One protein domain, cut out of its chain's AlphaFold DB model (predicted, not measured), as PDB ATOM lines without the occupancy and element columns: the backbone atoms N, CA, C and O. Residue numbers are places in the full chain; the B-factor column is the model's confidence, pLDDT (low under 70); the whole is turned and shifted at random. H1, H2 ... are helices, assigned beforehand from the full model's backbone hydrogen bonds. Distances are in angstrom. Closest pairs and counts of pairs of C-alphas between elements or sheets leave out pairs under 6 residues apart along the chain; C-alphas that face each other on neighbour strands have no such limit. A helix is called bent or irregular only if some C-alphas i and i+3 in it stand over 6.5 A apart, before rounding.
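AT A GLANCE: This is residues 2 to 61 of the 124 residues of an uncharacterized protein of Aerococcaceae bacterium (UniProt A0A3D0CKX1). This is a wide open U, with long helices H4 and H2 as its two arms, link 27 to 34 and H3 at the closed end, and tiny H1 beyond H2's start. Residues 50 to 61 stick out. The 60 printed residues include four named helices, H1 to H4, and no named strand: all helix, loose, radius of gyration of the C-alphas 14.5 A, spanning 36 by 32 by 15 A.

IN THESE COORDINATES: Find C-alpha 43 at (-1.698, 16.789, -3.141) and C-alpha 59 at (5.512, -7.730, -3.194); H4, residues 43 to 59, runs 25.6 A between them and is irregular, with C-alphas 44 and 47 7.1 A apart. H2, residues 11 to 26, runs 22.2 A; H3 is 35 to 41, H1 2 to 5.

HOW THE PARTS SIT: H4 and H2 are apart. H4, with residues 44 to 46 alone, only just touches H3, with 3 pairs of C-alphas within 8 A, only at the corner; the closest C-alphas, His 39 and Gly 45, are 4.8 A apart. O i to N i+4 pairs are within hydrogen-bond range throughout H3, 11 of 12 in H2, 11 of 13 in H4.

THE WHOLE: The printed part has no cut. Look for pLDDT under 70 at 2 to 12, 31, 34 and 41 to 44.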
ATOM      1  N   LEU A   2      17.617  13.057  15.082       55.56
ATOM      2  CA  LEU A   2      16.941  11.752  15.261       55.56
ATOM      3  C   LEU A   2      16.608  11.388  16.730       55.56
ATOM      4  O   LEU A   2      15.522  10.890  17.009       55.56
ATOM      5  N   ASN A   3      17.505  11.687  17.679       58.00
ATOM      6  CA  ASN A   3      17.311  11.366  19.107       58.00
ATOM      7  C   ASN A   3      16.248  12.231  19.808       58.00
ATOM      8  O   ASN A   3      15.679  11.801  20.805       58.00
ATOM      9  N   ALA A   4      15.962  13.432  19.294       61.84
ATOM     10  CA  ALA A   4      14.879  14.277  19.804       61.84
ATOM     11  C   ALA A   4      13.518  13.819  19.257       61.84
ATOM     12  O   ALA A   4      12.531  13.808  19.983       61.84
ATOM     13  N   ILE A   5      13.493  13.367  18.000       58.75
ATOM     14  CA  ILE A   5      12.294  12.877  17.309       58.75
ATOM     15  C   ILE A   5      11.828  11.526  17.879       58.75
ATOM     16  O   ILE A   5      10.631  11.303  18.021       58.75
ATOM     17  N   LYS A   6      12.756  10.652  18.294       60.75
ATOM     18  CA  LYS A   6      12.442   9.360  18.939       60.75
ATOM     19  C   LYS A   6      11.831   9.469  20.346       60.75
ATOM     20  O   LYS A   6      11.351   8.463  20.856       60.75
ATOM     21  N   LYS A   7      11.848  10.648  20.985       67.25
ATOM     22  CA  LYS A   7      11.180  10.856  22.288       67.25
ATOM     23  C   LYS A   7       9.655  10.905  22.168       67.25
ATOM     24  O   LYS A   7       8.972  10.723  23.168       67.25
ATOM     25  N   VAL A   8       9.132  11.150  20.966       65.00
ATOM     26  CA  VAL A   8       7.697  11.139  20.681       65.00
ATOM     27  C   VAL A   8       7.365   9.811  19.988       65.00
ATOM     28  O   VAL A   8       8.009   9.490  18.984       65.00
ATOM     29  N   PRO A   9       6.399   9.016  20.488       60.12
ATOM     30  CA  PRO A   9       5.952   7.810  19.790       60.12
ATOM     31  C   PRO A   9       5.430   8.192  18.396       60.12
ATOM     32  O   PRO A   9       4.716   9.182  18.254       60.12
ATOM     33  N   ALA A  10       5.847   7.460  17.357       62.56
ATOM     34  CA  ALA A  10       5.637   7.812  15.943       62.56
ATOM     35  C   ALA A  10       6.187   9.195  15.513       62.56
ATOM     36  O   ALA A  10       5.820   9.719  14.458       62.56
ATOM     37  N   GLY A  11       7.100   9.798  16.284       64.19
ATOM     38  CA  GLY A  11       7.622  11.145  16.042       64.19
ATOM     39  C   GLY A  11       8.300  11.319  14.681       64.19
ATOM     40  O   GLY A  11       8.257  12.405  14.111       64.19
ATOM     41  N   THR A  12       8.868  10.253  14.114       69.88
ATOM     42  CA  THR A  12       9.480  10.266  12.775       69.88
ATOM     43  C   THR A  12       8.482  10.530  11.652       69.88
ATOM     44  O   THR A  12       8.901  10.991  10.597       69.88
ATOM     45  N   PHE A  13       7.187  10.290  11.877       73.69
ATOM     46  CA  PHE A  13       6.117  10.564  10.917       73.69
ATOM     47  C   PHE A  13       5.223  11.728  11.367       73.69
ATOM     48  O   PHE A  13       4.913  12.622  10.580       73.69
ATOM     49  N   LEU A  14       4.877  11.773  12.657       74.31
ATOM     50  CA  LEU A  14       4.018  12.805  13.235       74.31
ATOM     51  C   LEU A  14       4.646  14.203  13.150       74.31
ATOM     52  O   LEU A  14       3.962  15.161  12.794       74.31
ATOM     53  N   VAL A  15       5.943  14.332  13.453       79.44
ATOM     54  CA  VAL A  15       6.620  15.639  13.463       79.44
ATOM     55  C   VAL A  15       6.681  16.245  12.054       79.44
ATOM     56  O   VAL A  15       6.237  17.383  11.901       79.44
ATOM     57  N   PRO A  16       7.130  15.525  11.003       80.06
ATOM     58  CA  PRO A  16       7.060  16.038   9.635       80.06
ATOM     59  C   PRO A  16       5.640  16.381   9.182       80.06
ATOM     60  O   PRO A  16       5.449  17.398   8.520       80.06
ATOM     61  N   MET A  17       4.644  15.572   9.559       80.75
ATOM     62  CA  MET A  17       3.251  15.800   9.166       80.75
ATOM     63  C   MET A  17       2.686  17.088   9.783       80.75
ATOM     64  O   MET A  17       2.047  17.869   9.083       80.75
ATOM     65  N   LEU A  18       2.975  17.356  11.062       82.12
ATOM     66  CA  LEU A  18       2.577  18.603  11.726       82.12
ATOM     67  C   LEU A  18       3.278  19.824  11.128       82.12
ATOM     68  O   LEU A  18       2.630  20.835  10.870       82.12
ATOM     69  N   ILE A  19       4.583  19.729  10.866       83.94
ATOM     70  CA  ILE A  19       5.343  20.814  10.228       83.94
ATOM     71  C   ILE A  19       4.776  21.103   8.833       83.94
ATOM     72  O   ILE A  19       4.537  22.260   8.498       83.94
ATOM     73  N   SER A  20       4.510  20.059   8.042       79.56
ATOM     74  CA  SER A  20       3.906  20.184   6.715       79.56
ATOM     75  C   SER A  20       2.521  20.831   6.785       79.56
ATOM     76  O   SER A  20       2.273  21.783   6.051       79.56
ATOM     77  N   ALA A  21       1.658  20.404   7.715       83.31
ATOM     78  CA  ALA A  21       0.334  20.993   7.906       83.31
ATOM     79  C   ALA A  21       0.403  22.484   8.276       83.31
ATOM     80  O   ALA A  21      -0.336  23.288   7.710       83.31
ATOM     81  N   ILE A  22       1.314  22.875   9.175       88.25
ATOM     82  CA  ILE A  22       1.513  24.281   9.564       88.25
ATOM     83  C   ILE A  22       1.999  25.105   8.365       88.25
ATOM     84  O   ILE A  22       1.413  26.141   8.059       88.25
ATOM     85  N   LEU A  23       3.026  24.638   7.649       85.50
ATOM     86  CA  LEU A  23       3.556  25.340   6.476       85.50
ATOM     87  C   LEU A  23       2.496  25.506   5.382       85.50
ATOM     88  O   LEU A  23       2.364  26.597   4.840       85.50
ATOM     89  N   TYR A  24       1.710  24.465   5.103       81.94
ATOM     90  CA  TYR A  24       0.644  24.515   4.098       81.94
ATOM     91  C   TYR A  24      -0.544  25.388   4.532       81.94
ATOM     92  O   TYR A  24      -1.226  25.959   3.687       81.94
ATOM     93  N   THR A  25      -0.778  25.528   5.844       85.00
ATOM     94  CA  THR A  25      -1.817  26.420   6.392       85.00
ATOM     95  C   THR A  25      -1.459  27.893   6.184       85.00
ATOM     96  O   THR A  25      -2.327  28.683   5.824       85.00
ATOM     97  N   PHE A  26      -0.192  28.274   6.386       87.81
ATOM     98  CA  PHE A  26       0.254  29.668   6.241       87.81
ATOM     99  C   PHE A  26       0.726  30.024   4.820       87.81
ATOM    100  O   PHE A  26       0.586  31.172   4.402       87.81
ATOM    101  N   TRP A  27       1.240  29.055   4.057       84.75
ATOM    102  CA  TRP A  27       1.704  29.225   2.675       84.75
ATOM    103  C   TRP A  27       1.183  28.095   1.765       84.75
ATOM    104  O   TRP A  27       1.938  27.192   1.397       84.75
ATOM    105  N   PRO A  28      -0.092  28.142   1.334       77.56
ATOM    106  CA  PRO A  28      -0.697  27.078   0.523       77.56
ATOM    107  C   PRO A  28      -0.045  26.911  -0.863       77.56
ATOM    108  O   PRO A  28      -0.033  25.815  -1.418       77.56
ATOM    109  N   ASN A  29       0.560  27.974  -1.403       76.62
ATOM    110  CA  ASN A  29       1.198  27.967  -2.726       76.62
ATOM    111  C   ASN A  29       2.700  27.626  -2.683       76.62
ATOM    112  O   ASN A  29       3.356  27.658  -3.720       76.62
ATOM    113  N   LEU A  30       3.269  27.297  -1.514       73.19
ATOM    114  CA  LEU A  30       4.722  27.112  -1.348       73.19
ATOM    115  C   LEU A  30       5.302  26.000  -2.241       73.19
ATOM    116  O   LEU A  30       6.454  26.073  -2.654       73.19
ATOM    117  N   PHE A  31       4.490  24.983  -2.543       68.69
ATOM    118  CA  PHE A  31       4.872  23.827  -3.360       68.69
ATOM    119  C   PHE A  31       4.203  23.806  -4.746       68.69
ATOM    120  O   PHE A  31       4.423  22.865  -5.506       68.69
ATOM    121  N   GLN A  32       3.430  24.839  -5.109       70.25
ATOM    122  CA  GLN A  32       2.797  24.991  -6.430       70.25
ATOM    123  C   GLN A  32       3.743  25.682  -7.422       70.25
ATOM    124  O   GLN A  32       3.459  26.746  -7.967       70.25
ATOM    125  N   VAL A  33       4.933  25.108  -7.595       72.25
ATOM    126  CA  VAL A  33       5.988  25.670  -8.459       72.25
ATOM    127  C   VAL A  33       5.875  25.130  -9.898       72.25
ATOM    128  O   VAL A  33       6.666  25.492 -10.766       72.25
ATOM    129  N   GLY A  34       4.880  24.282 -10.187       68.88
ATOM    130  CA  GLY A  34       4.749  23.573 -11.455       68.88
ATOM    131  C   GLY A  34       5.713  22.390 -11.599       68.88
ATOM    132  O   GLY A  34       6.736  22.272 -10.917       68.88
ATOM    133  N   GLY A  35       5.380  21.478 -12.515       75.62
ATOM    134  CA  GLY A  35       6.231  20.342 -12.874       75.62
ATOM    135  C   GLY A  35       6.391  19.296 -11.763       75.62
ATOM    136  O   GLY A  35       5.485  19.054 -10.967       75.62
ATOM    137  N   LEU A  36       7.553  18.632 -11.722       72.12
ATOM    138  CA  LEU A  36       7.819  17.488 -10.837       72.12
ATOM    139  C   LEU A  36       7.624  17.825  -9.347       72.12
ATOM    140  O   LEU A  36       7.103  17.006  -8.592       72.12
ATOM    141  N   THR A  37       8.017  19.029  -8.926       73.88
ATOM    142  CA  THR A  37       7.949  19.468  -7.525       73.88
ATOM    143  C   THR A  37       6.505  19.588  -7.043       73.88
ATOM    144  O   THR A  37       6.191  19.125  -5.952       73.88
ATOM    145  N   GLU A  38       5.602  20.121  -7.866       74.31
ATOM    146  CA  GLU A  38       4.179  20.214  -7.522       74.31
ATOM    147  C   GLU A  38       3.494  18.845  -7.522       74.31
ATOM    148  O   GLU A  38       2.635  18.575  -6.685       74.31
ATOM    149  N   HIS A  39       3.911  17.932  -8.397       70.50
ATOM    150  CA  HIS A  39       3.390  16.569  -8.367       70.50
ATOM    151  C   HIS A  39       3.879  15.781  -7.145       70.50
ATOM    152  O   HIS A  39       3.087  15.053  -6.559       70.50
ATOM    153  N   ILE A  40       5.142  15.917  -6.732       70.44
ATOM    154  CA  ILE A  40       5.689  15.164  -5.588       70.44
ATOM    155  C   ILE A  40       5.281  15.773  -4.239       70.44
ATOM    156  O   ILE A  40       4.959  15.029  -3.315       70.44
ATOM    157  N   PHE A  41       5.303  17.103  -4.113       68.69
ATOM    158  CA  PHE A  41       5.032  17.801  -2.849       68.69
ATOM    159  C   PHE A  41       3.610  18.367  -2.746       68.69
ATOM    160  O   PHE A  41       3.165  18.704  -1.649       68.69
ATOM    161  N   GLY A  42       2.886  18.482  -3.858       67.62
ATOM    162  CA  GLY A  42       1.468  18.827  -3.866       67.62
ATOM    163  C   GLY A  42       0.567  17.605  -3.672       67.62
ATOM    164  O   GLY A  42       0.977  16.451  -3.812       67.62
ATOM    165  N   GLY A  43      -0.713  17.854  -3.374       66.31
ATOM    166  CA  GLY A  43      -1.698  16.789  -3.141       66.31
ATOM    167  C   GLY A  43      -1.882  15.837  -4.334       66.31
ATOM    168  O   GLY A  43      -2.203  14.664  -4.145       66.31
ATOM    169  N   SER A  44      -1.606  16.309  -5.551       68.38
ATOM    170  CA  SER A  44      -1.854  15.604  -6.813       68.38
ATOM    171  C   SER A  44      -1.077  14.289  -6.979       68.38
ATOM    172  O   SER A  44      -1.600  13.362  -7.594       68.38
ATOM    173  N   GLY A  45       0.137  14.155  -6.429       70.00
ATOM    174  CA  GLY A  45       0.907  12.900  -6.505       70.00
ATOM    175  C   GLY A  45       0.764  11.982  -5.296       70.00
ATOM    176  O   GLY A  45       1.314  10.879  -5.312       70.00
ATOM    177  N   THR A  46      -0.006  12.379  -4.277       74.94
ATOM    178  CA  THR A  46      -0.196  11.574  -3.056       74.94
ATOM    179  C   THR A  46      -0.727  10.182  -3.393       74.94
ATOM    180  O   THR A  46      -0.170   9.184  -2.945       74.94
ATOM    181  N   ASN A  47      -1.744  10.092  -4.255       72.56
ATOM    182  CA  ASN A  47      -2.324   8.806  -4.655       72.56
ATOM    183  C   ASN A  47      -1.321   7.921  -5.415       72.56
ATOM    184  O   ASN A  47      -1.328   6.703  -5.243       72.56
ATOM    185  N   GLY A  48      -0.430   8.519  -6.214       80.06
ATOM    186  CA  GLY A  48       0.623   7.797  -6.934       80.06
ATOM    187  C   GLY A  48       1.693   7.236  -5.996       80.06
ATOM    188  O   GLY A  48       2.052   6.063  -6.099       80.06
ATOM    189  N   ILE A  49       2.148   8.040  -5.030       80.50
ATOM    190  CA  ILE A  49       3.111   7.607  -4.006       80.50
ATOM    191  C   ILE A  49       2.501   6.511  -3.126       80.50
ATOM    192  O   ILE A  49       3.136   5.484  -2.894       80.50
ATOM    193  N   VAL A  50       1.252   6.683  -2.677       78.38
ATOM    194  CA  VAL A  50       0.531   5.663  -1.900       78.38
ATOM    195  C   VAL A  50       0.404   4.369  -2.705       78.38
ATOM    196  O   VAL A  50       0.680   3.299  -2.167       78.38
ATOM    197  N   GLY A  51       0.066   4.450  -3.994       80.62
ATOM    198  CA  GLY A  51       0.007   3.288  -4.883       80.62
ATOM    199  C   GLY A  51       1.341   2.543  -4.980       80.62
ATOM    200  O   GLY A  51       1.369   1.322  -4.834       80.62
ATOM    201  N   ALA A  52       2.453   3.266  -5.138       84.69
ATOM    202  CA  ALA A  52       3.790   2.674  -5.164       84.69
ATOM    203  C   ALA A  52       4.158   2.006  -3.827       84.69
ATOM    204  O   ALA A  52       4.676   0.890  -3.817       84.69
ATOM    205  N   ILE A  53       3.841   2.642  -2.692       83.00
ATOM    206  CA  ILE A  53       4.077   2.070  -1.356       83.00
ATOM    207  C   ILE A  53       3.254   0.795  -1.163       83.00
ATOM    208  O   ILE A  53       3.789  -0.203  -0.679       83.00
ATOM    209  N   VAL A  54       1.975   0.801  -1.548       82.88
ATOM    210  CA  VAL A  54       1.095  -0.376  -1.460       82.88
ATOM    211  C   VAL A  54       1.609  -1.499  -2.357       82.88
ATOM    212  O   VAL A  54       1.661  -2.644  -1.913       82.88
ATOM    213  N   PHE A  55       2.049  -1.182  -3.576       86.31
ATOM    214  CA  PHE A  55       2.629  -2.157  -4.496       86.31
ATOM    215  C   PHE A  55       3.896  -2.800  -3.918       86.31
ATOM    216  O   PHE A  55       3.957  -4.021  -3.787       86.31
ATOM    217  N   CYS A  56       4.868  -1.993  -3.485       87.44
ATOM    218  CA  CYS A  56       6.108  -2.480  -2.873       87.44
ATOM    219  C   CYS A  56       5.862  -3.239  -1.560       87.44
ATOM    220  O   CYS A  56       6.537  -4.222  -1.272       87.44
ATOM    221  N   SER A  57       4.881  -2.818  -0.760       83.56
ATOM    222  CA  SER A  57       4.492  -3.547   0.455       83.56
ATOM    223  C   SER A  57       3.836  -4.887   0.115       83.56
ATOM    224  O   SER A  57       4.030  -5.868   0.829       83.56
ATOM    225  N   GLY A  58       3.083  -4.942  -0.986       82.81
ATOM    226  CA  GLY A  58       2.431  -6.148  -1.485       82.81
ATOM    227  C   GLY A  58       3.410  -7.199  -2.007       82.81
ATOM    228  O   GLY A  58       3.215  -8.385  -1.743       82.81
ATOM    229  N   THR A  59       4.488  -6.793  -2.687       87.44
ATOM    230  CA  THR A  59       5.512  -7.730  -3.194       87.44
ATOM    231  C   THR A  59       6.317  -8.399  -2.077       87.44
ATOM    232  O   THR A  59       6.832  -9.498  -2.272       87.44
ATOM    233  N   GLY A  60       6.390  -7.779  -0.896       83.81
ATOM    234  CA  GLY A  60       7.028  -8.346   0.294       83.81
ATOM    235  C   GLY A  60       6.169  -9.353   1.072       83.81
ATOM    236  O   GLY A  60       6.636  -9.893   2.079       83.81
ATOM    237  N   ILE A  61       4.920  -9.607   0.662       84.62
ATOM    238  CA  ILE A  61       4.024 -10.524   1.378       84.62
ATOM    239  C   ILE A  61       4.435 -11.976   1.122       84.62
ATOM    240  O   ILE A  61       4.377 -12.488   0.007       84.62
TER     241      ILE A  61